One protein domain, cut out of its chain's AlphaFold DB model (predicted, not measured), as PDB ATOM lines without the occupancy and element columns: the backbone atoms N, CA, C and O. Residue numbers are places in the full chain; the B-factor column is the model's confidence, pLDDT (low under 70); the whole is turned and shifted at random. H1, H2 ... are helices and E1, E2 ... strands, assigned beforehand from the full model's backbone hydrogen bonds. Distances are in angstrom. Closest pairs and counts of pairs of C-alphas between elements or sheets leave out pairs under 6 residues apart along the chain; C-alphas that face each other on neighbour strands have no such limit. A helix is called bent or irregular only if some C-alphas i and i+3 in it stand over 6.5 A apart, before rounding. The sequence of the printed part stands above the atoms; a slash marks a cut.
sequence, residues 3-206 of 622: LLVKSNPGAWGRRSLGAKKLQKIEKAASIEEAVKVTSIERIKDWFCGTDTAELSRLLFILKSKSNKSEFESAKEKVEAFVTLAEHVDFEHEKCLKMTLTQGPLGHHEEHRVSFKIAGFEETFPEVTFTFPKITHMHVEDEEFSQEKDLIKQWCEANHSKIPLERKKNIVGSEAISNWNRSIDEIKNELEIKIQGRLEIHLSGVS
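What this domain is: This is residues 3 to 206 of the 622 residues of an uncharacterized protein of Parashewanella spongiae (UniProt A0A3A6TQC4). This is a long, loose structure in three parts: at one end the short helices H1, H2 and H3 cluster at H4 with the small hairpin E1 and E2, in the middle H5 covers one face of the three-stranded sheet E3 E4 E5, and the far end is the helical hairpin H7 and H8. H8, the longest helix, begins over edge strand E3, on the same face as H5, and runs out to the far end, where residues 195 to 206 stick out. The printed part has 204 residues, with the order E1 E2 H1 H2 H3 H4 H5 H6 E3 E4 E5 H7 H8, eight named helices and five strands; both sheets are antiparallel and the class is mostly helix. The radius of gyration of the C-alphas is 21.1 A, and the spans are 73 by 33 by 30 A.

Where its parts are: E1, residues 3 to 5, begins at C-alpha 3 (-18.129, -58.834, -14.683), and E2 is residues 15 to 18. H1 is residues 19 to 26, H2 31 to 36, H3 39 to 48 and H4 52 to 63, 16.6 A long. H3 is only just irregular: C-alphas 40 and 43 are 6.7 A apart. H5, residues 70 to 87, is 25.9 A long and begins at (-27.371, -33.448, -6.960). H6 is residues 90 to 93, E3 96 to 101, E4 110 to 117, 23.1 A long, and E5 127 to 130. H7, residues 143 to 158, is 22.4 A long; H8, residues 173 to 201, is 41.8 A long and ends at (-12.141, -6.419, 8.412).

How they stand to each other: In the hairpin E1 and E2, N 3 and O 17 are 3.0 A apart, within hydrogen-bond range. H4 is the hub: it touches H1 (closest C-alphas Ile 25 and Phe 60, 6.3 A), H2 (Val 35 and Ala 53, 5.1 A), H3 with residues 52 to 53 alone (Asp 45 and Thr 52, 6.9 A) and H5. H4 and H5 form a helical hairpin at a shallow tilt of 31 degrees, opposite ways, with closest C-alphas Leu 58 and Ala 80, 5.2 A. H6 and H5 are close but not clearly touching; C-alphas Ala 85 and Glu 93 are 6.5 A apart. E3 E4 E5 form a meander, each strand the antiparallel neighbour of the one before: N 99 and O 114 are 2.9 A apart, N 111 and O 129 2.8 A. H5 and H8 are on the same face, making two layers, helices on one face of a sheet; H5 has a height over the sheet of 9.5 A. H8 comes closest to E3 at C-alphas Leu 100 and Ala 175, 5.3 A. H7 and H8 touch through residues 183 to 190 of H8 alone, at a steep tilt of 37 degrees, only just past shallow, opposite ways; C-alphas Ala 157 and Ile 183 are closest, 5.8 A. Every O i to N i+4 pair is within hydrogen-bond range in H1, H2, H4, H5 and H8; H3 has 4 of 6, H7 11 of 12, and H6 is too short for such a pair.

The domain as a whole: The C-alphas farthest apart, those of Trp 12 and Gly 204, are 72.9 A apart. The printed part has no cut. The links E5 to H7 and H7 to H8 are long. Residues 138 to 145, of which 143 to 145 belong to H7, stand free. The mean pLDDT of the printed part is 73.9; 72 residues are under 70, among them residues 130 to 173.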
ATOM      1  N   LEU A   3     -19.218 -59.683 -15.178       82.00
ATOM      2  CA  LEU A   3     -18.129 -58.834 -14.683       82.00
ATOM      3  C   LEU A   3     -17.159 -59.708 -13.876       82.00
ATOM      4  O   LEU A   3     -17.600 -60.318 -12.899       82.00
ATOM      5  N   LEU A   4     -15.893 -59.834 -14.293       84.81
ATOM      6  CA  LEU A   4     -14.896 -60.579 -13.514       84.81
ATOM      7  C   LEU A   4     -14.473 -59.775 -12.285       84.81
ATOM      8  O   LEU A   4     -14.166 -58.588 -12.385       84.81
ATOM      9  N   VAL A   5     -14.446 -60.450 -11.142       85.12
ATOM     10  CA  VAL A   5     -14.032 -59.882  -9.861       85.12
ATOM     11  C   VAL A   5     -12.564 -60.196  -9.644       85.12
ATOM     12  O   VAL A   5     -12.152 -61.348  -9.809       85.12
ATOM     13  N   LYS A   6     -11.795 -59.174  -9.277       84.88
ATOM     14  CA  LYS A   6     -10.373 -59.293  -8.975       84.88
ATOM     15  C   LYS A   6     -10.200 -60.236  -7.784       84.88
ATOM     16  O   LYS A   6     -10.753 -59.979  -6.720       84.88
ATOM     17  N   SER A   7      -9.462 -61.325  -7.974       81.19
ATOM     18  CA  SER A   7      -9.121 -62.275  -6.911       81.19
ATOM     19  C   SER A   7      -7.728 -61.998  -6.353       81.19
ATOM     20  O   SER A   7      -6.858 -61.498  -7.071       81.19
ATOM     21  N   ASN A   8      -7.482 -62.393  -5.105       76.94
ATOM     22  CA  ASN A   8      -6.132 -62.365  -4.545       76.94
ATOM     23  C   ASN A   8      -5.169 -63.263  -5.354       76.94
ATOM     24  O   ASN A   8      -5.585 -64.311  -5.865       76.94
ATOM     25  N   PRO A   9      -3.878 -62.897  -5.468       66.31
ATOM     26  CA  PRO A   9      -2.866 -63.768  -6.060       66.31
ATOM     27  C   PRO A   9      -2.846 -65.134  -5.355       66.31
ATOM     28  O   PRO A   9      -2.758 -65.201  -4.132       66.31
ATOM     29  N   GLY A  10      -2.966 -66.227  -6.116       60.34
ATOM     30  CA  GLY A  10      -2.995 -67.597  -5.574       60.34
ATOM     31  C   GLY A  10      -4.381 -68.130  -5.180       60.34
ATOM     32  O   GLY A  10      -4.495 -69.289  -4.779       60.34
ATOM     33  N   ALA A  11      -5.441 -67.334  -5.331       74.94
ATOM     34  CA  ALA A  11      -6.810 -67.779  -5.099       74.94
ATOM     35  C   ALA A  11      -7.269 -68.870  -6.086       74.94
ATOM     36  O   ALA A  11      -6.914 -68.879  -7.268       74.94
ATOM     37  N   TRP A  12      -8.121 -69.781  -5.608       60.75
ATOM     38  CA  TRP A  12      -8.677 -70.861  -6.423       60.75
ATOM     39  C   TRP A  12      -9.841 -70.378  -7.300       60.75
ATOM     40  O   TRP A  12     -11.013 -70.479  -6.941       60.75
ATOM     41  N   GLY A  13      -9.500 -69.923  -8.506       70.31
ATOM     42  CA  GLY A  13     -10.447 -69.668  -9.594       70.31
ATOM     43  C   GLY A  13     -10.925 -68.220  -9.703       70.31
ATOM     44  O   GLY A  13     -10.900 -67.443  -8.754       70.31
ATOM     45  N   ARG A  14     -11.380 -67.852 -10.906       79.06
ATOM     46  CA  ARG A  14     -11.918 -66.517 -11.196       79.06
ATOM     47  C   ARG A  14     -13.399 -66.447 -10.841       79.06
ATOM     48  O   ARG A  14     -14.170 -67.366 -11.130       79.06
ATOM     49  N   ARG A  15     -13.813 -65.332 -10.245       85.62
ATOM     50  CA  ARG A  15     -15.207 -65.077  -9.865       85.62
ATOM     51  C   ARG A  15     -15.837 -64.096 -10.832       85.62
ATOM     52  O   ARG A  15     -15.162 -63.232 -11.384       85.62
ATOM     53  N   SER A  16     -17.140 -64.245 -11.061       85.44
ATOM     54  CA  SER A  16     -17.857 -63.350 -11.956       85.44
ATOM     55  C   SER A  16     -19.299 -63.088 -11.526       85.44
ATOM     56  O   SER A  16     -20.020 -63.975 -11.044       85.44
ATOM     57  N   LEU A  17     -19.740 -61.846 -11.717       84.31
ATOM     58  CA  LEU A  17     -21.138 -61.451 -11.590       84.31
ATOM     59  C   LEU A  17     -21.819 -61.631 -12.942       84.31
ATOM     60  O   LEU A  17     -21.713 -60.787 -13.826       84.31
ATOM     61  N   GLY A  18     -22.494 -62.766 -13.123       84.31
ATOM     62  CA  GLY A  18     -23.250 -63.053 -14.342       84.31
ATOM     63  C   GLY A  18     -24.523 -62.209 -14.483       84.31
ATOM     64  O   GLY A  18     -25.112 -61.780 -13.493       84.31
ATOM     65  N   ALA A  19     -25.001 -62.063 -15.720       82.38
ATOM     66  CA  ALA A  19     -26.164 -61.245 -16.093       82.38
ATOM     67  C   ALA A  19     -27.413 -61.436 -15.205       82.38
ATOM     68  O   ALA A  19     -28.043 -60.460 -14.816       82.38
ATOM     69  N   LYS A  20     -27.748 -62.676 -14.812       84.00
ATOM     70  CA  LYS A  20     -28.906 -62.946 -13.936       84.00
ATOM     71  C   LYS A  20     -28.789 -62.292 -12.555       84.00
ATOM     72  O   LYS A  20     -29.807 -61.943 -11.972       84.00
ATOM     73  N   LYS A  21     -27.577 -62.180 -12.003       86.50
ATOM     74  CA  LYS A  21     -27.358 -61.531 -10.700       86.50
ATOM     75  C   LYS A  21     -27.372 -60.024 -10.834       86.50
ATOM     76  O   LYS A  21     -27.984 -59.363 -10.013       86.50
ATOM     77  N   LEU A  22     -26.760 -59.515 -11.899       81.81
ATOM     78  CA  LEU A  22     -26.780 -58.094 -12.223       81.81
ATOM     79  C   LEU A  22     -28.222 -57.586 -12.342       81.81
ATOM     80  O   LEU A  22     -28.578 -56.619 -11.682       81.81
ATOM     81  N   GLN A  23     -29.087 -58.328 -13.039       84.00
ATOM     82  CA  GLN A  23     -30.513 -58.006 -13.138       84.00
ATOM     83  C   GLN A  23     -31.255 -58.080 -11.788       84.00
ATOM     84  O   GLN A  23     -32.259 -57.404 -11.590       84.00
ATOM     85  N   LYS A  24     -30.801 -58.922 -10.849       88.81
ATOM     86  CA  LYS A  24     -31.372 -58.981  -9.494       88.81
ATOM     87  C   LYS A  24     -30.926 -57.802  -8.633       88.81
ATOM     88  O   LYS A  24     -31.760 -57.253  -7.931       88.81
ATOM     89  N   ILE A  25     -29.650 -57.418  -8.708       87.81
ATOM     90  CA  ILE A  25     -29.108 -56.227  -8.034       87.81
ATOM     91  C   ILE A  25     -29.840 -54.978  -8.533       87.81
ATOM     92  O   ILE A  25     -30.241 -54.139  -7.739       87.81
ATOM     93  N   GLU A  26     -30.084 -54.901  -9.839       82.62
ATOM     94  CA  GLU A  26     -30.823 -53.808 -10.473       82.62
ATOM     95  C   GLU A  26     -32.278 -53.695 -10.002       82.62
ATOM     96  O   GLU A  26     -32.809 -52.595  -9.896       82.62
ATOM     97  N   LYS A  27     -32.923 -54.825  -9.700       88.31
ATOM     98  CA  LYS A  27     -34.312 -54.870  -9.220       88.31
ATOM     99  C   LYS A  27     -34.443 -54.781  -7.699       88.31
ATOM    100  O   LYS A  27     -35.568 -54.824  -7.208       88.31
ATOM    101  N   ALA A  28     -33.334 -54.716  -6.966       90.88
ATOM    102  CA  ALA A  28     -33.364 -54.622  -5.515       90.88
ATOM    103  C   ALA A  28     -34.011 -53.298  -5.078       90.88
ATOM    104  O   ALA A  28     -33.813 -52.264  -5.713       90.88
ATOM    105  N   ALA A  29     -34.773 -53.319  -3.988       90.88
ATOM    106  CA  ALA A  29     -35.382 -52.123  -3.411       90.88
ATOM    107  C   ALA A  29     -34.447 -51.397  -2.428       90.88
ATOM    108  O   ALA A  29     -34.682 -50.233  -2.104       90.88
ATOM    109  N   SER A  30     -33.393 -52.065  -1.945       92.50
ATOM    110  CA  SER A  30     -32.424 -51.501  -1.002       92.50
ATOM    111  C   SER A  30     -31.019 -52.095  -1.169       92.50
ATOM    112  O   SER A  30     -30.840 -53.137  -1.809       92.50
ATOM    113  N   ILE A  31     -30.025 -51.457  -0.536       90.12
ATOM    114  CA  ILE A  31     -28.642 -51.959  -0.478       90.12
ATOM    115  C   ILE A  31     -28.605 -53.353   0.158       90.12
ATOM    116  O   ILE A  31     -27.918 -54.245  -0.338       90.12
ATOM    117  N   GLU A  32     -29.366 -53.583   1.227       92.69
ATOM    118  CA  GLU A  32     -29.409 -54.868   1.928       92.69
ATOM    119  C   GLU A  32     -29.969 -55.972   1.033       92.69
ATOM    120  O   GLU A  32     -29.491 -57.105   1.084       92.69
ATOM    121  N   GLU A  33     -30.975 -55.666   0.209       91.56
ATOM    122  CA  GLU A  33     -31.510 -56.618  -0.763       91.56
ATOM    123  C   GLU A  33     -30.501 -56.899  -1.884       91.56
ATOM    124  O   GLU A  33     -30.280 -58.066  -2.213       91.56
ATOM    125  N   ALA A  34     -29.818 -55.871  -2.395       90.12
ATOM    126  CA  ALA A  34     -28.769 -56.013  -3.405       90.12
ATOM    127  C   ALA A  34     -27.601 -56.882  -2.910       90.12
ATOM    128  O   ALA A  34     -27.193 -57.822  -3.591       90.12
ATOM    129  N   VAL A  35     -27.110 -56.636  -1.692       89.31
ATOM    130  CA  VAL A  35     -26.059 -57.444  -1.051       89.31
ATOM    131  C   VAL A  35     -26.551 -58.867  -0.775       89.31
ATOM    132  O   VAL A  35     -25.790 -59.831  -0.885       89.31
ATOM    133  N   LYS A  36     -27.842 -59.044  -0.462       88.81
ATOM    134  CA  LYS A  36     -28.401 -60.376  -0.212       88.81
ATOM    135  C   LYS A  36     -28.353 -61.282  -1.442       88.81
ATOM    136  O   LYS A  36     -28.220 -62.496  -1.260       88.81
ATOM    137  N   VAL A  37     -28.384 -60.720  -2.657       84.88
ATOM    138  CA  VAL A  37     -28.284 -61.463  -3.930       84.88
ATOM    139  C   VAL A  37     -27.030 -62.346  -3.986       84.88
ATOM    140  O   VAL A  37     -27.076 -63.419  -4.594       84.88
ATOM    141  N   THR A  38     -25.944 -61.950  -3.315       80.88
ATOM    142  CA  THR A  38     -24.661 -62.673  -3.284       80.88
ATOM    143  C   THR A  38     -24.362 -63.339  -1.934       80.88
ATOM    144  O   THR A  38     -23.271 -63.861  -1.726       80.88
ATOM    145  N   SER A  39     -25.330 -63.445  -1.013       76.00
ATOM    146  CA  SER A  39     -25.094 -64.031   0.328       76.00
ATOM    147  C   SER A  39     -24.550 -65.461   0.292       76.00
ATOM    148  O   SER A  39     -23.683 -65.818   1.084       76.00
ATOM    149  N   ILE A  40     -25.035 -66.278  -0.650       72.19
ATOM    150  CA  ILE A  40     -24.594 -67.674  -0.846       72.19
ATOM    151  C   ILE A  40     -23.131 -67.728  -1.332       72.19
ATOM    152  O   ILE A  40     -22.456 -68.753  -1.232       72.19
ATOM    153  N   GLU A  41     -22.617 -66.616  -1.849       73.94
ATOM    154  CA  GLU A  41     -21.289 -66.504  -2.440       73.94
ATOM    155  C   GLU A  41     -20.235 -66.054  -1.458       73.94
ATOM    156  O   GLU A  41     -19.082 -66.360  -1.708       73.94
ATOM    157  N   ARG A  42     -20.617 -65.512  -0.297       74.62
ATOM    158  CA  ARG A  42     -19.689 -65.156   0.787       74.62
ATOM    159  C   ARG A  42     -18.733 -66.290   1.163       74.62
ATOM    160  O   ARG A  42     -17.554 -66.054   1.389       74.62
ATOM    161  N   ILE A  43     -19.218 -67.536   1.162       72.06
ATOM    162  CA  ILE A  43     -18.373 -68.713   1.417       72.06
ATOM    163  C   ILE A  43     -17.339 -68.885   0.297       72.06
ATOM    164  O   ILE A  43     -16.170 -69.133   0.560       72.06
ATOM    165  N   LYS A  44     -17.752 -68.738  -0.964       74.94
ATOM    166  CA  LYS A  44     -16.864 -68.882  -2.129       74.94
ATOM    167  C   LYS A  44     -15.895 -67.709  -2.256       74.94
ATOM    168  O   LYS A  44     -14.765 -67.901  -2.675       74.94
ATOM    169  N   ASP A  45     -16.348 -66.528  -1.882       79.62
ATOM    170  CA  ASP A  45     -15.604 -65.282  -1.864       79.62
ATOM    171  C   ASP A  45     -14.462 -65.333  -0.852       79.62
ATOM    172  O   ASP A  45     -13.345 -64.948  -1.184       79.62
ATOM    173  N   TRP A  46     -14.697 -65.948   0.310       74.56
ATOM    174  CA  TRP A  46     -13.648 -66.264   1.277       74.56
ATOM    175  C   TRP A  46     -12.566 -67.186   0.689       74.56
ATOM    176  O   TRP A  46     -11.380 -66.892   0.811       74.56
ATOM    177  N   PHE A  47     -12.953 -68.250  -0.027       67.69
ATOM    178  CA  PHE A  47     -11.992 -69.144  -0.697       67.69
ATOM    179  C   PHE A  47     -11.257 -68.494  -1.879       67.69
ATOM    180  O   PHE A  47     -10.148 -68.906  -2.215       67.69
ATOM    181  N   CYS A  48     -11.874 -67.509  -2.535       73.81
ATOM    182  CA  CYS A  48     -11.328 -66.871  -3.736       73.81
ATOM    183  C   CYS A  48     -10.667 -65.510  -3.454       73.81
ATOM    184  O   CYS A  48     -10.155 -64.887  -4.383       73.81
ATOM    185  N   GLY A  49     -10.694 -65.028  -2.207       76.25
ATOM    186  CA  GLY A  49     -10.230 -63.685  -1.860       76.25
ATOM    187  C   GLY A  49     -10.911 -62.596  -2.696       76.25
ATOM    188  O   GLY A  49     -10.227 -61.741  -3.245       76.25
ATOM    189  N   THR A  50     -12.232 -62.685  -2.867       84.19
ATOM    190  CA  THR A  50     -13.050 -61.716  -3.624       84.19
ATOM    191  C   THR A  50     -14.142 -61.131  -2.735       84.19
ATOM    192  O   THR A  50     -14.506 -61.772  -1.759       84.19
ATOM    193  N   ASP A  51     -14.734 -59.989  -3.099       85.56
ATOM    194  CA  ASP A  51     -15.854 -59.394  -2.347       85.56
ATOM    195  C   ASP A  51     -17.070 -59.085  -3.239       85.56
ATOM    196  O   ASP A  51     -17.338 -57.948  -3.626       85.56
ATOM    197  N   THR A  52     -17.845 -60.111  -3.603       87.25
ATOM    198  CA  THR A  52     -19.031 -59.915  -4.459       87.25
ATOM    199  C   THR A  52     -20.173 -59.182  -3.751       87.25
ATOM    200  O   THR A  52     -21.085 -58.685  -4.422       87.25
ATOM    201  N   ALA A  53     -20.153 -59.110  -2.417       87.00
ATOM    202  CA  ALA A  53     -21.112 -58.341  -1.633       87.00
ATOM    203  C   ALA A  53     -20.874 -56.840  -1.826       87.00
ATOM    204  O   ALA A  53     -21.818 -56.125  -2.174       87.00
ATOM    205  N   GLU A  54     -19.626 -56.393  -1.703       90.19
ATOM    206  CA  GLU A  54     -19.271 -54.993  -1.921       90.19
ATOM    207  C   GLU A  54     -19.493 -54.579  -3.380       90.19
ATOM    208  O   GLU A  54     -20.144 -53.566  -3.627       90.19
ATOM    209  N   LEU A  55     -19.131 -55.412  -4.370       89.50
ATOM    210  CA  LEU A  55     -19.487 -55.109  -5.770       89.50
ATOM    211  C   LEU A  55     -20.999 -54.923  -5.968       89.50
ATOM    212  O   LEU A  55     -21.417 -54.071  -6.751       89.50
ATOM    213  N   SER A  56     -21.826 -55.723  -5.291       90.00
ATOM    214  CA  SER A  56     -23.287 -55.630  -5.418       90.00
ATOM    215  C   SER A  56     -23.824 -54.338  -4.807       90.00
ATOM    216  O   SER A  56     -24.713 -53.713  -5.388       90.00
ATOM    217  N   ARG A  57     -23.251 -53.903  -3.679       93.88
ATOM    218  CA  ARG A  57     -23.541 -52.605  -3.062       93.88
ATOM    219  C   ARG A  57     -23.139 -51.446  -3.974       93.88
ATOM    220  O   ARG A  57     -23.963 -50.573  -4.226       93.88
ATOM    221  N   LEU A  58     -21.920 -51.457  -4.510       93.00
ATOM    222  CA  LEU A  58     -21.408 -50.393  -5.382       93.00
ATOM    223  C   LEU A  58     -22.237 -50.265  -6.668       93.00
ATOM    224  O   LEU A  58     -22.634 -49.166  -7.053       93.00
ATOM    225  N   LEU A  59     -22.586 -51.392  -7.297       91.38
ATOM    226  CA  LEU A  59     -23.464 -51.414  -8.472       91.38
ATOM    227  C   LEU A  59     -24.868 -50.874  -8.167       91.38
ATOM    228  O   LEU A  59     -25.446 -50.174  -9.000       91.38
ATOM    229  N   PHE A  60     -25.407 -51.178  -6.983       92.31
ATOM    230  CA  PHE A  60     -26.682 -50.628  -6.536       92.31
ATOM    231  C   PHE A  60     -26.605 -49.109  -6.351       92.31
ATOM    232  O   PHE A  60     -27.461 -48.400  -6.876       92.31
ATOM    233  N   ILE A  61     -25.562 -48.597  -5.687       91.94
ATOM    234  CA  ILE A  61     -25.356 -47.154  -5.475       91.94
ATOM    235  C   ILE A  61     -25.346 -46.409  -6.817       91.94
ATOM    236  O   ILE A  61     -26.108 -45.457  -6.998       91.94
ATOM    237  N   LEU A  62     -24.583 -46.905  -7.798       90.00
ATOM    238  CA  LEU A  62     -24.507 -46.312  -9.139       90.00
ATOM    239  C   LEU A  62     -25.878 -46.217  -9.834       90.00
ATOM    240  O   LEU A  62     -26.169 -45.226 -10.515       90.00
ATOM    241  N   LYS A  63     -26.737 -47.232  -9.670       87.19
ATOM    242  CA  LYS A  63     -28.073 -47.293 -10.296       87.19
ATOM    243  C   LYS A  63     -29.146 -46.535  -9.523       87.19
ATOM    244  O   LYS A  63     -30.058 -45.992 -10.144       87.19
ATOM    245  N   SER A  64     -29.063 -46.516  -8.200       87.19
ATOM    246  CA  SER A  64     -30.111 -45.969  -7.346       87.19
ATOM    247  C   SER A  64     -30.328 -44.470  -7.590       87.19
ATOM    248  O   SER A  64     -29.416 -43.725  -7.976       87.19
ATOM    249  N   LYS A  65     -31.571 -44.019  -7.397       86.12
ATOM    250  CA  LYS A  65     -31.864 -42.593  -7.255       86.12
ATOM    251  C   LYS A  65     -31.514 -42.208  -5.823       86.12
ATOM    252  O   LYS A  65     -32.055 -42.802  -4.894       86.12
ATOM    253  N   SER A  66     -30.600 -41.258  -5.660       82.69
ATOM    254  CA  SER A  66     -30.259 -40.732  -4.342       82.69
ATOM    255  C   SER A  66     -31.296 -39.690  -3.924       82.69
ATOM    256  O   SER A  66     -31.764 -38.915  -4.756       82.69
ATOM    257  N   ASN A  67     -31.642 -39.669  -2.636       82.81
ATOM    258  CA  ASN A  67     -32.450 -38.599  -2.038       82.81
ATOM    259  C   ASN A  67     -31.578 -37.407  -1.586       82.81
ATOM    260  O   ASN A  67     -32.091 -36.474  -0.969       82.81
ATOM    261  N   LYS A  68     -30.261 -37.467  -1.827       81.19
ATOM    262  CA  LYS A  68     -29.296 -36.406  -1.514       81.19
ATOM    263  C   LYS A  68     -29.371 -35.271  -2.548       81.19
ATOM    264  O   LYS A  68     -30.044 -35.399  -3.570       81.19
ATOM    265  N   SER A  69     -28.662 -34.169  -2.285       81.31
ATOM    266  CA  SER A  69     -28.456 -33.116  -3.287       81.31
ATOM    267  C   SER A  69     -27.794 -33.688  -4.548       81.31
ATOM    268  O   SER A  69     -27.149 -34.738  -4.507       81.31
ATOM    269  N   GLU A  70     -27.944 -33.004  -5.682       81.38
ATOM    270  CA  GLU A  70     -27.371 -33.448  -6.960       81.38
ATOM    271  C   GLU A  70     -25.849 -33.643  -6.881       81.38
ATOM    272  O   GLU A  70     -25.335 -34.644  -7.377       81.38
ATOM    273  N   PHE A  71     -25.148 -32.741  -6.184       77.75
ATOM    274  CA  PHE A  71     -23.705 -32.828  -5.956       77.75
ATOM    275  C   PHE A  71     -23.315 -34.035  -5.092       77.75
ATOM    276  O   PHE A  71     -22.477 -34.836  -5.497       77.75
ATOM    277  N   GLU A  72     -23.972 -34.228  -3.946       77.25
ATOM    278  CA  GLU A  72     -23.695 -35.357  -3.046       77.25
ATOM    279  C   GLU A  72     -24.040 -36.708  -3.687       77.25
ATOM    280  O   GLU A  72     -23.346 -37.705  -3.496       77.25
ATOM    281  N   SER A  73     -25.093 -36.738  -4.504       86.06
ATOM    282  CA  SER A  73     -25.448 -37.889  -5.335       86.06
ATOM    283  C   SER A  73     -24.371 -38.178  -6.387       86.06
ATOM    284  O   SER A  73     -23.994 -39.335  -6.580       86.06
ATOM    285  N   ALA A  74     -23.849 -37.147  -7.062       83.38
ATOM    286  CA  ALA A  74     -22.768 -37.301  -8.032       83.38
ATOM    287  C   ALA A  74     -21.497 -37.831  -7.360       83.38
ATOM    288  O   ALA A  74     -20.932 -38.819  -7.830       83.38
ATOM    289  N   LYS A  75     -21.106 -37.239  -6.228       80.69
ATOM    290  CA  LYS A  75     -19.958 -37.649  -5.414       80.69
ATOM    291  C   LYS A  75     -20.042 -39.118  -5.003       80.69
ATOM    292  O   LYS A  75     -19.156 -39.896  -5.348       80.69
ATOM    293  N   GLU A  76     -21.136 -39.512  -4.352       87.25
ATOM    294  CA  GLU A  76     -21.359 -40.887  -3.884       87.25
ATOM    295  C   GLU A  76     -21.257 -41.903  -5.032       87.25
ATOM    296  O   GLU A  76     -20.710 -42.997  -4.871       87.25
ATOM    297  N   LYS A  77     -21.732 -41.539  -6.228       90.62
ATOM    298  CA  LYS A  77     -21.612 -42.400  -7.409       90.62
ATOM    299  C   LYS A  77     -20.208 -42.429  -7.994       90.62
ATOM    300  O   LYS A  77     -19.780 -43.494  -8.432       90.62
ATOM    301  N   VAL A  78     -19.474 -41.318  -8.004       85.06
ATOM    302  CA  VAL A  78     -18.072 -41.322  -8.449       85.06
ATOM    303  C   VAL A  78     -17.223 -42.178  -7.507       85.06
ATOM    304  O   VAL A  78     -16.496 -43.048  -7.984       85.06
ATOM    305  N   GLU A  79     -17.368 -42.014  -6.193       83.94
ATOM    306  CA  GLU A  79     -16.681 -42.837  -5.187       83.94
ATOM    307  C   GLU A  79     -17.017 -44.323  -5.354       83.94
ATOM    308  O   GLU A  79     -16.122 -45.177  -5.389       83.94
ATOM    309  N   ALA A  80     -18.302 -44.640  -5.548       89.06
ATOM    310  CA  ALA A  80     -18.732 -46.009  -5.793       89.06
ATOM    311  C   ALA A  80     -18.143 -46.582  -7.094       89.06
ATOM    312  O   ALA A  80     -17.762 -47.752  -7.138       89.06
ATOM    313  N   PHE A  81     -18.034 -45.773  -8.151       88.25
ATOM    314  CA  PHE A  81     -17.441 -46.188  -9.422       88.25
ATOM    315  C   PHE A  81     -15.938 -46.452  -9.300       88.25
ATOM    316  O   PHE A  81     -15.453 -47.469  -9.802       88.25
ATOM    317  N   VAL A  82     -15.205 -45.563  -8.628       82.69
ATOM    318  CA  VAL A  82     -13.761 -45.709  -8.392       82.69
ATOM    319  C   VAL A  82     -13.496 -46.976  -7.589       82.69
ATOM    320  O   VAL A  82     -12.726 -47.827  -8.032       82.69
ATOM    321  N   THR A  83     -14.223 -47.163  -6.486       86.00
ATOM    322  CA  THR A  83     -14.120 -48.369  -5.653       86.00
ATOM    323  C   THR A  83     -14.475 -49.624  -6.458       86.00
ATOM    324  O   THR A  83     -13.784 -50.640  -6.378       86.00
ATOM    325  N   LEU A  84     -15.501 -49.568  -7.316       88.88
ATOM    326  CA  LEU A  84     -15.868 -50.690  -8.186       88.88
ATOM    327  C   LEU A  84     -14.725 -51.055  -9.144       88.88
ATOM    328  O   LEU A  84     -14.435 -52.239  -9.315       88.88
ATOM    329  N   ALA A  85     -14.040 -50.069  -9.728       85.44
ATOM    330  CA  ALA A  85     -12.891 -50.295 -10.607       85.44
ATOM    331  C   ALA A  85     -11.689 -50.939  -9.892       85.44
ATOM    332  O   ALA A  85     -10.833 -51.551 -10.532       85.44
ATOM    333  N   GLU A  86     -11.605 -50.847  -8.566       83.62
ATOM    334  CA  GLU A  86     -10.595 -51.559  -7.776       83.62
ATOM    335  C   GLU A  86     -10.889 -53.042  -7.603       83.62
ATOM    336  O   GLU A  86      -9.958 -53.849  -7.518       83.62
ATOM    337  N   HIS A  87     -12.169 -53.393  -7.625       85.81
ATOM    338  CA  HIS A  87     -12.649 -54.745  -7.395       85.81
ATOM    339  C   HIS A  87     -12.874 -55.542  -8.691       85.81
ATOM    340  O   HIS A  87     -13.159 -56.740  -8.641       85.81
ATOM    341  N   VAL A  88     -12.743 -54.910  -9.861       84.75
ATOM    342  CA  VAL A  88     -12.870 -55.564 -11.172       84.75
ATOM    343  C   VAL A  88     -11.505 -56.042 -11.668       84.75
ATOM    344  O   VAL A  88     -10.487 -55.376 -11.498       84.75
ATOM    345  N   ASP A  89     -11.480 -57.237 -12.258       83.50
ATOM    346  CA  ASP A  89     -10.271 -57.810 -12.856       83.50
ATOM    347  C   ASP A  89      -9.773 -56.953 -14.036       83.50
ATOM    348  O   ASP A  89     -10.576 -56.408 -14.800       83.50
ATOM    349  N   PHE A  90      -8.452 -56.870 -14.219       80.88
ATOM    350  CA  PHE A  90      -7.818 -56.028 -15.241       80.88
ATOM    351  C   PHE A  90      -8.347 -56.305 -16.663       80.88
ATOM    352  O   PHE A  90      -8.450 -55.388 -17.479       80.88
ATOM    353  N   GLU A  91      -8.755 -57.545 -16.970       79.19
ATOM    354  CA  GLU A  91      -9.308 -57.907 -18.283       79.19
ATOM    355  C   GLU A  91     -10.633 -57.184 -18.589       79.19
ATOM    356  O   GLU A  91     -10.974 -56.969 -19.760       79.19
ATOM    357  N   HIS A  92     -11.374 -56.800 -17.545       80.06
ATOM    358  CA  HIS A  92     -12.668 -56.116 -17.618       80.06
ATOM    359  C   HIS A  92     -12.612 -54.651 -17.177       80.06
ATOM    360  O   HIS A  92     -13.634 -53.972 -17.241       80.06
ATOM    361  N   GLU A  93     -11.447 -54.126 -16.804       77.19
ATOM    362  CA  GLU A  93     -11.281 -52.712 -16.448       77.19
ATOM    363  C   GLU A  93     -11.686 -51.794 -17.615       77.19
ATOM    364  O   GLU A  93     -12.434 -50.840 -17.430       77.19
ATOM    365  N   LYS A  94     -11.337 -52.175 -18.853       77.88
ATOM    366  CA  LYS A  94     -11.762 -51.489 -20.091       77.88
ATOM    367  C   LYS A  94     -13.278 -51.454 -20.314       77.88
ATOM    368  O   LYS A  94     -13.756 -50.730 -21.188       77.88
ATOM    369  N   CYS A  95     -14.033 -52.282 -19.595       81.12
ATOM    370  CA  CYS A  95     -15.487 -52.267 -19.657       81.12
ATOM    371  C   CYS A  95     -16.062 -51.133 -18.807       81.12
ATOM    372  O   CYS A  95     -17.180 -50.712 -19.073       81.12
ATOM    373  N   LEU A  96     -15.337 -50.616 -17.821       84.56
ATOM    374  CA  LEU A  96     -15.770 -49.488 -17.008       84.56
ATOM    375  C   LEU A  96     -15.407 -48.188 -17.733       84.56
ATOM    376  O   LEU A  96     -14.273 -48.003 -18.153       84.56
ATOM    377  N   LYS A  97     -16.367 -47.282 -17.907       85.12
ATOM    378  CA  LYS A  97     -16.131 -45.946 -18.455       85.12
ATOM    379  C   LYS A  97     -16.907 -44.911 -17.656       85.12
ATOM    380  O   LYS A  97     -18.134 -44.954 -17.621       85.12
ATOM    381  N   MET A  98     -16.186 -43.954 -17.089       86.94
ATOM    382  CA  MET A  98     -16.755 -42.727 -16.543       86.94
ATOM    383  C   MET A  98     -16.495 -41.579 -17.513       86.94
ATOM    384  O   MET A  98     -15.396 -41.459 -18.053       86.94
ATOM    385  N   THR A  99     -17.506 -40.753 -17.761       81.88
ATOM    386  CA  THR A  99     -17.371 -39.543 -18.579       81.88
ATOM    387  C   THR A  99     -17.889 -38.363 -17.778       81.88
ATOM    388  O   THR A  99     -19.043 -38.377 -17.357       81.88
ATOM    389  N   LEU A 100     -17.029 -37.365 -17.582       82.00
ATOM    390  CA  LEU A 100     -17.399 -36.068 -17.032       82.00
ATOM    391  C   LEU A 100     -17.482 -35.077 -18.191       82.00
ATOM    392  O   LEU A 100     -16.474 -34.791 -18.836       82.00
ATOM    393  N   THR A 101     -18.680 -34.579 -18.459       81.19
ATOM    394  CA  THR A 101     -18.913 -33.533 -19.453       81.19
ATOM    395  C   THR A 101     -19.069 -32.215 -18.712       81.19
ATOM    396  O   THR A 101     -19.981 -32.073 -17.899       81.19
ATOM    397  N   GLN A 102     -18.167 -31.269 -18.970       75.56
ATOM    398  CA  GLN A 102     -18.299 -29.902 -18.474       75.56
ATOM    399  C   GLN A 102     -19.335 -29.154 -19.322       75.56
ATOM    400  O   GLN A 102     -19.339 -29.269 -20.551       75.56
ATOM    401  N   GLY A 103     -20.221 -28.411 -18.661       70.94
ATOM    402  CA  GLY A 103     -21.139 -27.495 -19.330       70.94
ATOM    403  C   GLY A 103     -20.386 -26.383 -20.078       70.94
ATOM    404  O   GLY A 103     -19.213 -26.131 -19.806       70.94
ATOM    405  N   PRO A 104     -21.014 -25.711 -21.055       65.19
ATOM    406  CA  PRO A 104     -20.400 -24.565 -21.723       65.19
ATOM    407  C   PRO A 104     -20.014 -23.473 -20.710       65.19
ATOM    408  O   PRO A 104     -20.768 -23.183 -19.785       65.19
ATOM    409  N   LEU A 105     -18.844 -22.855 -20.912       47.56
ATOM    410  CA  LEU A 105     -18.345 -21.744 -20.094       47.56
ATOM    411  C   LEU A 105     -19.337 -20.568 -20.131       47.56
ATOM    412  O   LEU A 105     -19.465 -19.894 -21.156       47.56
ATOM    413  N   GLY A 106     -20.027 -20.325 -19.012       52.72
ATOM    414  CA  GLY A 106     -20.953 -19.201 -18.833       52.72
ATOM    415  C   GLY A 106     -22.281 -19.585 -18.171       52.72
ATOM    416  O   GLY A 106     -23.083 -20.302 -18.748       52.72
ATOM    417  N   HIS A 107     -22.499 -19.034 -16.971       48.97
ATOM    418  CA  HIS A 107     -23.700 -19.087 -16.120       48.97
ATOM    419  C   HIS A 107     -24.446 -20.430 -16.041       48.97
ATOM    420  O   HIS A 107     -25.324 -20.718 -16.846       48.97
ATOM    421  N   HIS A 108     -24.189 -21.120 -14.920       54.53
ATOM    422  CA  HIS A 108     -24.661 -22.458 -14.546       54.53
ATOM    423  C   HIS A 108     -23.854 -23.542 -15.261       54.53
ATOM    424  O   HIS A 108     -24.310 -24.138 -16.232       54.53
ATOM    425  N   GLU A 109     -22.626 -23.774 -14.776       67.31
ATOM    426  CA  GLU A 109     -21.822 -24.919 -15.201       67.31
ATOM    427  C   GLU A 109     -22.509 -26.194 -14.695       67.31
ATOM    428  O   GLU A 109     -22.255 -26.695 -13.601       67.31
ATOM    429  N   GLU A 110     -23.487 -26.669 -15.461       75.75
ATOM    430  CA  GLU A 110     -24.024 -28.012 -15.322       75.75
ATOM    431  C   GLU A 110     -22.940 -28.980 -15.770       75.75
ATOM    432  O   GLU A 110     -22.649 -29.123 -16.960       75.75
ATOM    433  N   HIS A 111     -22.343 -29.660 -14.807       78.25
ATOM    434  CA  HIS A 111     -21.508 -30.809 -15.072       78.25
ATOM    435  C   HIS A 111     -22.393 -32.037 -15.134       78.25
ATOM    436  O   HIS A 111     -23.398 -32.170 -14.433       78.25
ATOM    437  N   ARG A 112     -22.015 -32.968 -15.998       82.81
ATOM    438  CA  ARG A 112     -22.705 -34.245 -16.089       82.81
ATOM    439  C   ARG A 112     -21.708 -35.357 -15.948       82.81
ATOM    440  O   ARG A 112     -20.762 -35.450 -16.732       82.81
ATOM    441  N   VAL A 113     -21.929 -36.204 -14.952       83.56
ATOM    442  CA  VAL A 113     -21.189 -37.449 -14.813       83.56
ATOM    443  C   VAL A 113     -22.062 -38.600 -15.289       83.56
ATOM    444  O   VAL A 113     -23.194 -38.798 -14.845       83.56
ATOM    445  N   SER A 114     -21.526 -39.367 -16.232       85.62
ATOM    446  CA  SER A 114     -22.158 -40.577 -16.740       85.62
ATOM    447  C   SER A 114     -21.241 -41.773 -16.538       85.62
ATOM    448  O   SER A 114     -20.019 -41.696 -16.705       85.62
ATOM    449  N   PHE A 115     -21.855 -42.899 -16.189       86.69
ATOM    450  CA  PHE A 115     -21.168 -44.156 -15.938       86.69
ATOM    451  C   PHE A 115     -21.658 -45.198 -16.936       86.69
ATOM    452  O   PHE A 115     -22.858 -45.357 -17.180       86.69
ATOM    453  N   LYS A 116     -20.726 -45.941 -17.519       84.44
ATOM    454  CA  LYS A 116     -21.011 -47.035 -18.437       84.44
ATOM    455  C   LYS A 116     -20.190 -48.249 -18.040       84.44
ATOM    456  O   LYS A 116     -18.991 -48.145 -17.820       84.44
ATOM    457  N   ILE A 117     -20.843 -49.404 -17.997       82.75
ATOM    458  CA  ILE A 117     -20.185 -50.698 -17.826       82.75
ATOM    459  C   ILE A 117     -20.509 -51.527 -19.068       82.75
ATOM    460  O   ILE A 117     -21.659 -51.899 -19.292       82.75
ATOM    461  N   ALA A 118     -19.521 -51.760 -19.931       71.88
ATOM    462  CA  ALA A 118     -19.680 -52.487 -21.177       71.88
ATOM    463  C   ALA A 118     -20.227 -53.888 -20.887       71.88
ATOM    464  O   ALA A 118     -19.635 -54.672 -20.144       71.88
ATOM    465  N   GLY A 119     -21.389 -54.171 -21.470       66.44
ATOM    466  CA  GLY A 119     -22.150 -55.385 -21.209       66.44
ATOM    467  C   GLY A 119     -23.359 -55.244 -20.296       66.44
ATOM    468  O   GLY A 119     -24.069 -56.226 -20.088       66.44
ATOM    469  N   PHE A 120     -23.616 -54.036 -19.803       70.44
ATOM    470  CA  PHE A 120     -24.937 -53.598 -19.380       70.44
ATOM    471  C   PHE A 120     -25.565 -52.858 -20.565       70.44
ATOM    472  O   PHE A 120     -24.997 -51.881 -21.053       70.44
ATOM    473  N   GLU A 121     -26.689 -53.364 -21.078       60.16
ATOM    474  CA  GLU A 121     -27.406 -52.723 -22.194       60.16
ATOM    475  C   GLU A 121     -28.056 -51.399 -21.765       60.16
ATOM    476  O   GLU A 121     -28.223 -50.500 -22.585       60.16
ATOM    477  N   GLU A 122     -28.330 -51.234 -20.467       65.44
ATOM    478  CA  GLU A 122     -28.831 -49.988 -19.893       65.44
ATOM    479  C   GLU A 122     -27.697 -49.112 -19.352       65.44
ATOM    480  O   GLU A 122     -26.905 -49.531 -18.499       65.44
ATOM    481  N   THR A 123     -27.655 -47.859 -19.803       63.72
ATOM    482  CA  THR A 123     -26.816 -46.808 -19.220       63.72
ATOM    483  C   THR A 123     -27.229 -46.544 -17.774       63.72
ATOM    484  O   THR A 123     -28.419 -46.482 -17.462       63.72
ATOM    485  N   PHE A 124     -26.253 -46.387 -16.876       79.12
ATOM    486  CA  PHE A 124     -26.524 -45.894 -15.527       79.12
ATOM    487  C   PHE A 124     -27.102 -44.478 -15.639       79.12
ATOM    488  O   PHE A 124     -26.732 -43.762 -16.574       79.12
ATOM    489  N   PRO A 125     -28.020 -44.078 -14.741       78.25
ATOM    490  CA  PRO A 125     -28.596 -42.742 -14.795       78.25
ATOM    491  C   PRO A 125     -27.475 -41.705 -14.730       78.25
ATOM    492  O   PRO A 125     -26.666 -41.717 -13.801       78.25
ATOM    493  N   GLU A 126     -27.429 -40.844 -15.745       81.44
ATOM    494  CA  GLU A 126     -26.570 -39.666 -15.760       81.44
ATOM    495  C   GLU A 126     -26.938 -38.793 -14.562       81.44
ATOM    496  O   GLU A 126     -28.121 -38.580 -14.279       81.44
ATOM    497  N   VAL A 127     -25.926 -38.336 -13.829       82.06
ATOM    498  CA  VAL A 127     -26.126 -37.370 -12.755       82.06
ATOM    499  C   VAL A 127     -25.637 -36.031 -13.263       82.06
ATOM    500  O   VAL A 127     -24.436 -35.811 -13.432       82.06
ATOM    501  N   THR A 128     -26.596 -35.156 -13.536       80.31
ATOM    502  CA  THR A 128     -26.325 -33.733 -13.673       80.31
ATOM    503  C   THR A 128     -26.129 -33.174 -12.279       80.31
ATOM    504  O   THR A 128     -26.929 -33.442 -11.384       80.31
ATOM    505  N   PHE A 129     -25.056 -32.426 -12.101       75.00
ATOM    506  CA  PHE A 129     -24.824 -31.634 -10.913       75.00
ATOM    507  C   PHE A 129     -24.289 -30.288 -11.369       75.00
ATOM    508  O   PHE A 129     -23.505 -30.189 -12.310       75.00
ATOM    509  N   THR A 130     -24.724 -29.226 -10.719       65.75
ATOM    510  CA  THR A 130     -24.065 -27.936 -10.883       65.75
ATOM    511  C   THR A 130     -22.995 -27.836  -9.816       65.75
ATOM    512  O   THR A 130     -23.255 -28.160  -8.654       65.75
ATOM    513  N   PHE A 131     -21.791 -27.390 -10.190       60.88
ATOM    514  CA  PHE A 131     -20.986 -26.772  -9.149       60.88
ATOM    515  C   PHE A 131     -21.731 -25.507  -8.736       60.88
ATOM    516  O   PHE A 131     -22.234 -24.762  -9.589       60.88
ATOM    517  N   PRO A 132     -21.900 -25.304  -7.435       52.06
ATOM    518  CA  PRO A 132     -22.710 -24.216  -6.954       52.06
ATOM    519  C   PRO A 132     -22.115 -22.880  -7.417       52.06
ATOM    520  O   PRO A 132     -20.906 -22.659  -7.414       52.06
ATOM    521  N   LYS A 133     -22.992 -22.007  -7.919       52.50
ATOM    522  CA  LYS A 133     -22.603 -20.756  -8.568       52.50
ATOM    523  C   LYS A 133     -22.002 -19.817  -7.528       52.50
ATOM    524  O   LYS A 133     -22.713 -19.362  -6.639       52.50
ATOM    525  N   ILE A 134     -20.743 -19.432  -7.705       48.81
ATOM    526  CA  ILE A 134     -20.168 -18.328  -6.940       48.81
ATOM    527  C   ILE A 134     -20.588 -17.017  -7.622       48.81
ATOM    528  O   ILE A 134     -19.858 -16.436  -8.423       48.81
ATOM    529  N   THR A 135     -21.826 -16.570  -7.400       48.69
ATOM    530  CA  THR A 135     -22.293 -15.289  -7.949       48.69
ATOM    531  C   THR A 135     -21.449 -14.138  -7.406       48.69
ATOM    532  O   THR A 135     -21.207 -14.044  -6.206       48.69
ATOM    533  N   HIS A 136     -21.025 -13.229  -8.288       44.31
ATOM    534  CA  HIS A 136     -20.585 -11.893  -7.897       44.31
ATOM    535  C   HIS A 136     -21.760 -11.185  -7.215       44.31
ATOM    536  O   HIS A 136     -22.621 -10.615  -7.883       44.31
ATOM    537  N   MET A 137     -21.832 -11.279  -5.894       41.03
ATOM    538  CA  MET A 137     -22.785 -10.511  -5.112       41.03
ATOM    539  C   MET A 137     -22.243  -9.104  -4.913       41.03
ATOM    540  O   MET A 137     -21.132  -8.918  -4.414       41.03
ATOM    541  N   HIS A 138     -23.041  -8.118  -5.308       43.50
ATOM    542  CA  HIS A 138     -22.913  -6.780  -4.757       43.50
ATOM    543  C   HIS A 138     -23.398  -6.801  -3.303       43.50
ATOM    544  O   HIS A 138     -24.407  -7.421  -2.981       43.50
ATOM    545  N   VAL A 139     -22.611  -6.146  -2.462       44.81
ATOM    546  CA  VAL A 139     -22.647  -6.152  -0.999       44.81
ATOM    547  C   VAL A 139     -23.737  -5.211  -0.482       44.81
ATOM    548  O   VAL A 139     -23.522  -4.011  -0.584       44.81
ATOM    549  N   GLU A 140     -24.850  -5.731   0.061       47.56
ATOM    550  CA  GLU A 140     -25.624  -5.175   1.202       47.56
ATOM    551  C   GLU A 140     -26.467  -6.297   1.874       47.56
ATOM    552  O   GLU A 140     -27.164  -7.032   1.178       47.56
ATOM    553  N   ASP A 141     -26.355  -6.426   3.208       45.66
ATOM    554  CA  ASP A 141     -27.098  -7.189   4.253       45.66
ATOM    555  C   ASP A 141     -27.673  -8.618   4.022       45.66
ATOM    556  O   ASP A 141     -27.871  -9.344   4.998       45.66
ATOM    557  N   GLU A 142     -27.845  -9.121   2.795       51.88
ATOM    558  CA  GLU A 142     -28.087 -10.555   2.499       51.88
ATOM    559  C   GLU A 142     -26.799 -11.413   2.567       51.88
ATOM    560  O   GLU A 142     -26.827 -12.630   2.348       51.88
ATOM    561  N   GLU A 143     -25.660 -10.789   2.885       54.34
ATOM    562  CA  GLU A 143     -24.313 -11.343   2.714       54.34
ATOM    563  C   GLU A 143     -24.064 -12.642   3.479       54.34
ATOM    564  O   GLU A 143     -23.534 -13.592   2.909       54.34
ATOM    565  N   PHE A 144     -24.511 -12.744   4.731       52.81
ATOM    566  CA  PHE A 144     -24.158 -13.897   5.563       52.81
ATOM    567  C   PHE A 144     -24.888 -15.189   5.154       52.81
ATOM    568  O   PHE A 144     -24.384 -16.291   5.370       52.81
ATOM    569  N   SER A 145     -26.073 -15.087   4.535       56.28
ATOM    570  CA  SER A 145     -26.842 -16.270   4.117       56.28
ATOM    571  C   SER A 145     -26.272 -16.909   2.852       56.28
ATOM    572  O   SER A 145     -26.222 -18.130   2.762       56.28
ATOM    573  N   GLN A 146     -25.828 -16.101   1.887       58.75
ATOM    574  CA  GLN A 146     -25.195 -16.609   0.665       58.75
ATOM    575  C   GLN A 146     -23.744 -17.043   0.944       58.75
ATOM    576  O   GLN A 146     -23.258 -18.006   0.352       58.75
ATOM    577  N   GLU A 147     -23.072 -16.422   1.918       61.22
ATOM    578  CA  GLU A 147     -21.762 -16.856   2.421       61.22
ATOM    579  C   GLU A 147     -21.805 -18.199   3.146       61.22
ATOM    580  O   GLU A 147     -20.912 -19.024   2.956       61.22
ATOM    581  N   LYS A 148     -22.851 -18.451   3.941       63.84
ATOM    582  CA  LYS A 148     -23.072 -19.750   4.585       63.84
ATOM    583  C   LYS A 148     -23.115 -20.878   3.561       63.84
ATOM    584  O   LYS A 148     -22.481 -21.912   3.761       63.84
ATOM    585  N   ASP A 149     -23.809 -20.651   2.451       64.94
ATOM    586  CA  ASP A 149     -23.862 -21.618   1.364       64.94
ATOM    587  C   ASP A 149     -22.481 -21.799   0.722       64.94
ATOM    588  O   ASP A 149     -22.050 -22.931   0.549       64.94
ATOM    589  N   LEU A 150     -21.730 -20.727   0.455       62.00
ATOM    590  CA  LEU A 150     -20.382 -20.815  -0.125       62.00
ATOM    591  C   LEU A 150     -19.365 -21.542   0.773       62.00
ATOM    592  O   LEU A 150     -18.601 -22.379   0.293       62.00
ATOM    593  N   ILE A 151     -19.354 -21.258   2.077       63.22
ATOM    594  CA  ILE A 151     -18.463 -21.930   3.037       63.22
ATOM    595  C   ILE A 151     -18.833 -23.411   3.141       63.22
ATOM    596  O   ILE A 151     -17.957 -24.272   3.104       63.22
ATOM    597  N   LYS A 152     -20.131 -23.721   3.202       67.94
ATOM    598  CA  LYS A 152     -20.613 -25.102   3.192       67.94
ATOM    599  C   LYS A 152     -20.149 -25.846   1.936       67.94
ATOM    600  O   LYS A 152     -19.668 -26.969   2.037       67.94
ATOM    601  N   GLN A 153     -20.216 -25.206   0.772       65.06
ATOM    602  CA  GLN A 153     -19.758 -25.783  -0.496       65.06
ATOM    603  C   GLN A 153     -18.244 -26.006  -0.524       65.06
ATOM    604  O   GLN A 153     -17.780 -27.002  -1.073       65.06
ATOM    605  N   TRP A 154     -17.459 -25.113   0.085       65.56
ATOM    606  CA  TRP A 154     -16.020 -25.313   0.249       65.56
ATOM    607  C   TRP A 154     -15.704 -26.527   1.128       65.56
ATOM    608  O   TRP A 154     -14.857 -27.343   0.757       65.56
ATOM    609  N   CYS A 155     -16.404 -26.676   2.258       63.38
ATOM    610  CA  CYS A 155     -16.287 -27.852   3.120       63.38
ATOM    611  C   CYS A 155     -16.659 -29.127   2.346       63.38
ATOM    612  O   CYS A 155     -15.859 -30.063   2.278       63.38
ATOM    613  N   GLU A 156     -17.807 -29.133   1.661       64.50
ATOM    614  CA  GLU A 156     -18.253 -30.240   0.803       64.50
ATOM    615  C   GLU A 156     -17.195 -30.575  -0.275       64.50
ATOM    616  O   GLU A 156     -16.860 -31.746  -0.471       64.50
ATOM    617  N   ALA A 157     -16.576 -29.576  -0.915       64.56
ATOM    618  CA  ALA A 157     -15.513 -29.759  -1.910       64.56
ATOM    619  C   ALA A 157     -14.199 -30.293  -1.307       64.56
ATOM    620  O   ALA A 157     -13.528 -31.132  -1.916       64.56
ATOM    621  N   ASN A 158     -13.822 -29.859  -0.099       61.19
ATOM    622  CA  ASN A 158     -12.667 -30.393   0.629       61.19
ATOM    623  C   ASN A 158     -12.810 -31.892   0.897       61.19
ATOM    624  O   ASN A 158     -11.874 -32.644   0.624       61.19
ATOM    625  N   HIS A 159     -13.999 -32.332   1.306       61.56
ATOM    626  CA  HIS A 159     -14.306 -33.743   1.538       61.56
ATOM    627  C   HIS A 159     -14.489 -34.569   0.259       61.56
ATOM    628  O   HIS A 159     -14.720 -35.771   0.352       61.56
ATOM    629  N   SER A 160     -14.468 -33.951  -0.925       58.34
ATOM    630  CA  SER A 160     -14.804 -34.603  -2.202       58.34
ATOM    631  C   SER A 160     -13.598 -34.863  -3.105       58.34
ATOM    632  O   SER A 160     -13.770 -35.261  -4.261       58.34
ATOM    633  N   LYS A 161     -12.374 -34.640  -2.600       64.06
ATOM    634  CA  LYS A 161     -11.146 -35.012  -3.308       64.06
ATOM    635  C   LYS A 161     -11.041 -36.525  -3.421       64.06
ATOM    636  O   LYS A 161     -11.085 -37.238  -2.426       64.06
ATOM    637  N   ILE A 162     -10.823 -36.997  -4.642       63.75
ATOM    638  CA  ILE A 162     -10.610 -38.415  -4.917       63.75
ATOM    639  C   ILE A 162      -9.109 -38.630  -5.131       63.75
ATOM    640  O   ILE A 162      -8.542 -37.999  -6.026       63.75
ATOM    641  N   PRO A 163      -8.434 -39.494  -4.356       56.66
ATOM    642  CA  PRO A 163      -7.005 -39.749  -4.524       56.66
ATOM    643  C   PRO A 163      -6.657 -40.209  -5.952       56.66
ATOM    644  O   PRO A 163      -7.232 -41.166  -6.466       56.66
ATOM    645  N   LEU A 164      -5.695 -39.533  -6.594       56.84
ATOM    646  CA  LEU A 164      -5.214 -39.849  -7.953       56.84
ATOM    647  C   LEU A 164      -4.109 -40.919  -7.975       56.84
ATOM    648  O   LEU A 164      -3.757 -41.427  -9.038       56.84
ATOM    649  N   GLU A 165      -3.547 -41.259  -6.815       50.09
ATOM    650  CA  GLU A 165      -2.244 -41.931  -6.700       50.09
ATOM    651  C   GLU A 165      -2.247 -43.423  -7.062       50.09
ATOM    652  O   GLU A 165      -1.195 -44.053  -7.120       50.09
ATOM    653  N   ARG A 166      -3.398 -44.006  -7.414       47.56
ATOM    654  CA  ARG A 166      -3.469 -45.396  -7.875       47.56
ATOM    655  C   ARG A 166      -4.151 -45.494  -9.237       47.56
ATOM    656  O   ARG A 166      -5.372 -45.534  -9.319       47.56
ATOM    657  N   LYS A 167      -3.310 -45.683 -10.271       48.66
ATOM    658  CA  LYS A 167      -3.562 -46.288 -11.607       48.66
ATOM    659  C   LYS A 167      -3.566 -45.322 -12.803       48.66
ATOM    660  O   LYS A 167      -4.570 -44.715 -13.160       48.66
ATOM    661  N   LYS A 168      -2.466 -45.374 -13.567       47.62
ATOM    662  CA  LYS A 168      -2.345 -44.824 -14.934       47.62
ATOM    663  C   LYS A 168      -3.261 -45.502 -15.976       47.62
ATOM    664  O   LYS A 168      -3.342 -45.012 -17.095       47.62
ATOM    665  N   ASN A 169      -3.957 -46.591 -15.621       50.69
ATOM    666  CA  ASN A 169      -4.699 -47.441 -16.563       50.69
ATOM    667  C   ASN A 169      -6.233 -47.441 -16.390       50.69
ATOM    668  O   ASN A 169      -6.912 -48.078 -17.195       50.69
ATOM    669  N   ILE A 170      -6.800 -46.712 -15.415       53.88
ATOM    670  CA  ILE A 170      -8.265 -46.609 -15.306       53.88
ATOM    671  C   ILE A 170      -8.804 -45.729 -16.441       53.88
ATOM    672  O   ILE A 170      -8.438 -44.559 -16.576       53.88
ATOM    673  N   VAL A 171      -9.764 -46.264 -17.199       54.53
ATOM    674  CA  VAL A 171     -10.631 -45.497 -18.106       54.53
ATOM    675  C   VAL A 171     -11.526 -44.574 -17.261       54.53
ATOM    676  O   VAL A 171     -12.597 -44.958 -16.791       54.53
ATOM    677  N   GLY A 172     -11.046 -43.352 -17.021       56.31
ATOM    678  CA  GLY A 172     -11.668 -42.375 -16.118       56.31
ATOM    679  C   GLY A 172     -10.673 -41.484 -15.368       56.31
ATOM    680  O   GLY A 172     -11.105 -40.519 -14.745       56.31
ATOM    681  N   SER A 173      -9.362 -41.748 -15.456       65.88
ATOM    682  CA  SER A 173      -8.314 -40.926 -14.824       65.88
ATOM    683  C   SER A 173      -8.378 -39.449 -15.229       65.88
ATOM    684  O   SER A 173      -8.226 -38.577 -14.379       65.88
ATOM    685  N   GLU A 174      -8.684 -39.154 -16.494       70.75
ATOM    686  CA  GLU A 174      -8.903 -37.787 -16.981       70.75
ATOM    687  C   GLU A 174     -10.146 -37.144 -16.346       70.75
ATOM    688  O   GLU A 174     -10.100 -35.993 -15.934       70.75
ATOM    689  N   ALA A 175     -11.240 -37.894 -16.179       65.50
ATOM    690  CA  ALA A 175     -12.457 -37.394 -15.541       65.50
ATOM    691  C   ALA A 175     -12.268 -37.148 -14.033       65.50
ATOM    692  O   ALA A 175     -12.766 -36.149 -13.523       65.50
ATOM    693  N   ILE A 176     -11.510 -38.003 -13.336       68.50
ATOM    694  CA  ILE A 176     -11.121 -37.806 -11.926       68.50
ATOM    695  C   ILE A 176     -10.168 -36.612 -11.796       68.50
ATOM    696  O   ILE A 176     -10.331 -35.784 -10.906       68.50
ATOM    697  N   SER A 177      -9.203 -36.485 -12.712       71.75
ATOM    698  CA  SER A 177      -8.288 -35.337 -12.752       71.75
ATOM    699  C   SER A 177      -9.051 -34.035 -12.975       71.75
ATOM    700  O   SER A 177      -8.807 -33.055 -12.281       71.75
ATOM    701  N   ASN A 178     -10.019 -34.039 -13.894       70.94
ATOM    702  CA  ASN A 178     -10.883 -32.895 -14.153       70.94
ATOM    703  C   ASN A 178     -11.784 -32.582 -12.948       70.94
ATOM    704  O   ASN A 178     -11.905 -31.415 -12.600       70.94
ATOM    705  N   TRP A 179     -12.350 -33.594 -12.276       73.31
ATOM    706  CA  TRP A 179     -13.121 -33.421 -11.036       73.31
ATOM    707  C   TRP A 179     -12.285 -32.767  -9.931       73.31
ATOM    708  O   TRP A 179     -12.688 -31.752  -9.368       73.31
ATOM    709  N   ASN A 180     -11.091 -33.300  -9.659       74.88
ATOM    710  CA  ASN A 180     -10.190 -32.752  -8.646       74.88
ATOM    711  C   ASN A 180      -9.717 -31.339  -9.001       74.88
ATOM    712  O   ASN A 180      -9.669 -30.484  -8.121       74.88
ATOM    713  N   ARG A 181      -9.429 -31.072 -10.282       74.62
ATOM    714  CA  ARG A 181      -9.073 -29.731 -10.759       74.62
ATOM    715  C   ARG A 181     -10.209 -28.734 -10.532       74.62
ATOM    716  O   ARG A 181      -9.952 -27.668  -9.989       74.62
ATOM    717  N   SER A 182     -11.448 -29.087 -10.879       65.25
ATOM    718  CA  SER A 182     -12.612 -28.225 -10.625       65.25
ATOM    719  C   SER A 182     -12.833 -27.984  -9.127       65.25
ATOM    720  O   SER A 182     -13.158 -26.871  -8.723       65.25
ATOM    721  N   ILE A 183     -12.589 -28.990  -8.280       66.38
ATOM    722  CA  ILE A 183     -12.600 -28.819  -6.821       66.38
ATOM    723  C   ILE A 183     -11.521 -27.829  -6.363       66.38
ATOM    724  O   ILE A 183     -11.805 -26.960  -5.542       66.38
ATOM    725  N   ASP A 184     -10.298 -27.932  -6.879       71.25
ATOM    726  CA  ASP A 184      -9.201 -27.029  -6.514       71.25
ATOM    727  C   ASP A 184      -9.432 -25.589  -7.005       71.25
ATOM    728  O   ASP A 184      -9.100 -24.637  -6.296       71.25
ATOM    729  N   GLU A 185     -10.062 -25.405  -8.166       72.06
ATOM    730  CA  GLU A 185     -10.481 -24.091  -8.675       72.06
ATOM    731  C   GLU A 185     -11.492 -23.414  -7.734       72.06
ATOM    732  O   GLU A 185     -11.293 -22.259  -7.349       72.06
ATOM    733  N   ILE A 186     -12.513 -24.151  -7.278       65.38
ATOM    734  CA  ILE A 186     -13.516 -23.657  -6.315       65.38
ATOM    735  C   ILE A 186     -12.857 -23.262  -4.988       65.38
ATOM    736  O   ILE A 186     -13.163 -22.203  -4.433       65.38
ATOM    737  N   LYS A 187     -11.924 -24.083  -4.487       68.06
ATOM    738  CA  LYS A 187     -11.171 -23.778  -3.259       68.06
ATOM    739  C   LYS A 187     -10.402 -22.472  -3.388       68.06
ATOM    740  O   LYS A 187     -10.540 -21.603  -2.531       68.06
ATOM    741  N   ASN A 188      -9.636 -22.320  -4.465       67.56
ATOM    742  CA  ASN A 188      -8.820 -21.132  -4.690       67.56
ATOM    743  C   ASN A 188      -9.672 -19.859  -4.784       67.56
ATOM    744  O   ASN A 188      -9.305 -18.832  -4.212       67.56
ATOM    745  N   GLU A 189     -10.818 -19.904  -5.471       67.56
ATOM    746  CA  GLU A 189     -11.692 -18.732  -5.585       67.56
ATOM    747  C   GLU A 189     -12.287 -18.319  -4.228       67.56
ATOM    748  O   GLU A 189     -12.325 -17.128  -3.899       67.56
ATOM    749  N   LEU A 190     -12.717 -19.289  -3.417       64.75
ATOM    750  CA  LEU A 190     -13.272 -19.030  -2.086       64.75
ATOM    751  C   LEU A 190     -12.215 -18.507  -1.114       64.75
ATOM    752  O   LEU A 190     -12.478 -17.542  -0.393       64.75
ATOM    753  N   GLU A 191     -10.999 -19.051  -1.155       66.38
ATOM    754  CA  GLU A 191      -9.869 -18.554  -0.364       66.38
ATOM    755  C   GLU A 191      -9.559 -17.081  -0.670       66.38
ATOM    756  O   GLU A 191      -9.418 -16.272   0.251       66.38
ATOM    757  N   ILE A 192      -9.517 -16.700  -1.953       69.25
ATOM    758  CA  ILE A 192      -9.284 -15.307  -2.372       69.25
ATOM    759  C   ILE A 192     -10.357 -14.374  -1.790       69.25
ATOM    760  O   ILE A 192     -10.036 -13.274  -1.328       69.25
ATOM    761  N   LYS A 193     -11.625 -14.804  -1.775       68.75
ATOM    762  CA  LYS A 193     -12.744 -14.006  -1.248       68.75
ATOM    763  C   LYS A 193     -12.697 -13.862   0.270       68.75
ATOM    764  O   LYS A 193     -12.816 -12.739   0.766       68.75
ATOM    765  N   ILE A 194     -12.468 -14.960   0.996       70.25
ATOM    766  CA  ILE A 194     -12.309 -14.952   2.460       70.25
ATOM    767  C   ILE A 194     -11.156 -14.021   2.851       70.25
ATOM    768  O   ILE A 194     -11.301 -13.189   3.749       70.25
ATOM    769  N   GLN A 195     -10.035 -14.091   2.130       66.56
ATOM    770  CA  GLN A 195      -8.879 -13.241   2.389       66.56
ATOM    771  C   GLN A 195      -9.168 -11.758   2.125       66.56
ATOM    772  O   GLN A 195      -8.836 -10.924   2.964       66.56
ATOM    773  N   GLY A 196      -9.776 -11.414   0.984       73.81
ATOM    774  CA  GLY A 196     -10.102 -10.021   0.661       73.81
ATOM    775  C   GLY A 196     -10.969  -9.365   1.740       73.81
ATOM    776  O   GLY A 196     -10.731  -8.217   2.113       73.81
ATOM    777  N   ARG A 197     -11.915 -10.116   2.317       69.94
ATOM    778  CA  ARG A 197     -12.736  -9.639   3.438       69.94
ATOM    779  C   ARG A 197     -11.979  -9.565   4.751       69.94
ATOM    780  O   ARG A 197     -12.166  -8.591   5.468       69.94
ATOM    781  N   LEU A 198     -11.109 -10.527   5.057       71.31
ATOM    782  CA  LEU A 198     -10.251 -10.435   6.238       71.31
ATOM    783  C   LEU A 198      -9.375  -9.175   6.178       71.31
ATOM    784  O   LEU A 198      -9.218  -8.484   7.178       71.31
ATOM    785  N   GLU A 199      -8.840  -8.827   5.007       72.56
ATOM    786  CA  GLU A 199      -8.050  -7.603   4.839       72.56
ATOM    787  C   GLU A 199      -8.876  -6.327   5.048       72.56
ATOM    788  O   GLU A 199      -8.371  -5.378   5.650       72.56
ATOM    789  N   ILE A 200     -10.139  -6.315   4.612       75.50
ATOM    790  CA  ILE A 200     -11.082  -5.219   4.875       75.50
ATOM    791  C   ILE A 200     -11.454  -5.171   6.367       75.50
ATOM    792  O   ILE A 200     -11.397  -4.099   6.965       75.50
ATOM    793  N   HIS A 201     -11.771  -6.311   6.991       74.81
ATOM    794  CA  HIS A 201     -12.141  -6.419   8.412       74.81
ATOM    795  C   HIS A 201     -11.004  -5.966   9.331       74.81
ATOM    796  O   HIS A 201     -11.234  -5.284  10.322       74.81
ATOM    797  N   LEU A 202      -9.761  -6.292   8.973       76.50
ATOM    798  CA  LEU A 202      -8.575  -5.873   9.718       76.50
ATOM    799  C   LEU A 202      -8.109  -4.452   9.364       76.50
ATOM    800  O   LEU A 202      -7.170  -3.948   9.985       76.50
ATOM    801  N   SER A 203      -8.725  -3.786   8.379       75.62
ATOM    802  CA  SER A 203      -8.373  -2.409   8.034       75.62
ATOM    803  C   SER A 203      -8.854  -1.459   9.139       75.62
ATOM    804  O   SER A 203     -10.040  -1.200   9.305       75.62
ATOM    805  N   GLY A 204      -7.911  -0.974   9.951       76.81
ATOM    806  CA  GLY A 204      -8.193  -0.116  11.108       76.81
ATOM    807  C   GLY A 204      -8.132  -0.817  12.470       76.81
ATOM    808  O   GLY A 204      -8.274  -0.139  13.484       76.81
ATOM    809  N   VAL A 205      -7.866  -2.127  12.512       81.31
ATOM    810  CA  VAL A 205      -7.564  -2.858  13.756       81.31
ATOM    811  C   VAL A 205      -6.093  -2.642  14.120       81.31
ATOM    812  O   VAL A 205      -5.222  -2.697  13.247       81.31
ATOM    813  N   SER A 206      -5.801  -2.368  15.394       80.62
ATOM    814  CA  SER A 206      -4.422  -2.179  15.857       80.62
ATOM    815  C   SER A 206      -3.636  -3.499  15.857       80.62
ATOM    816  O   SER A 206      -4.215  -4.574  16.011       80.62
TER     817      SER A 206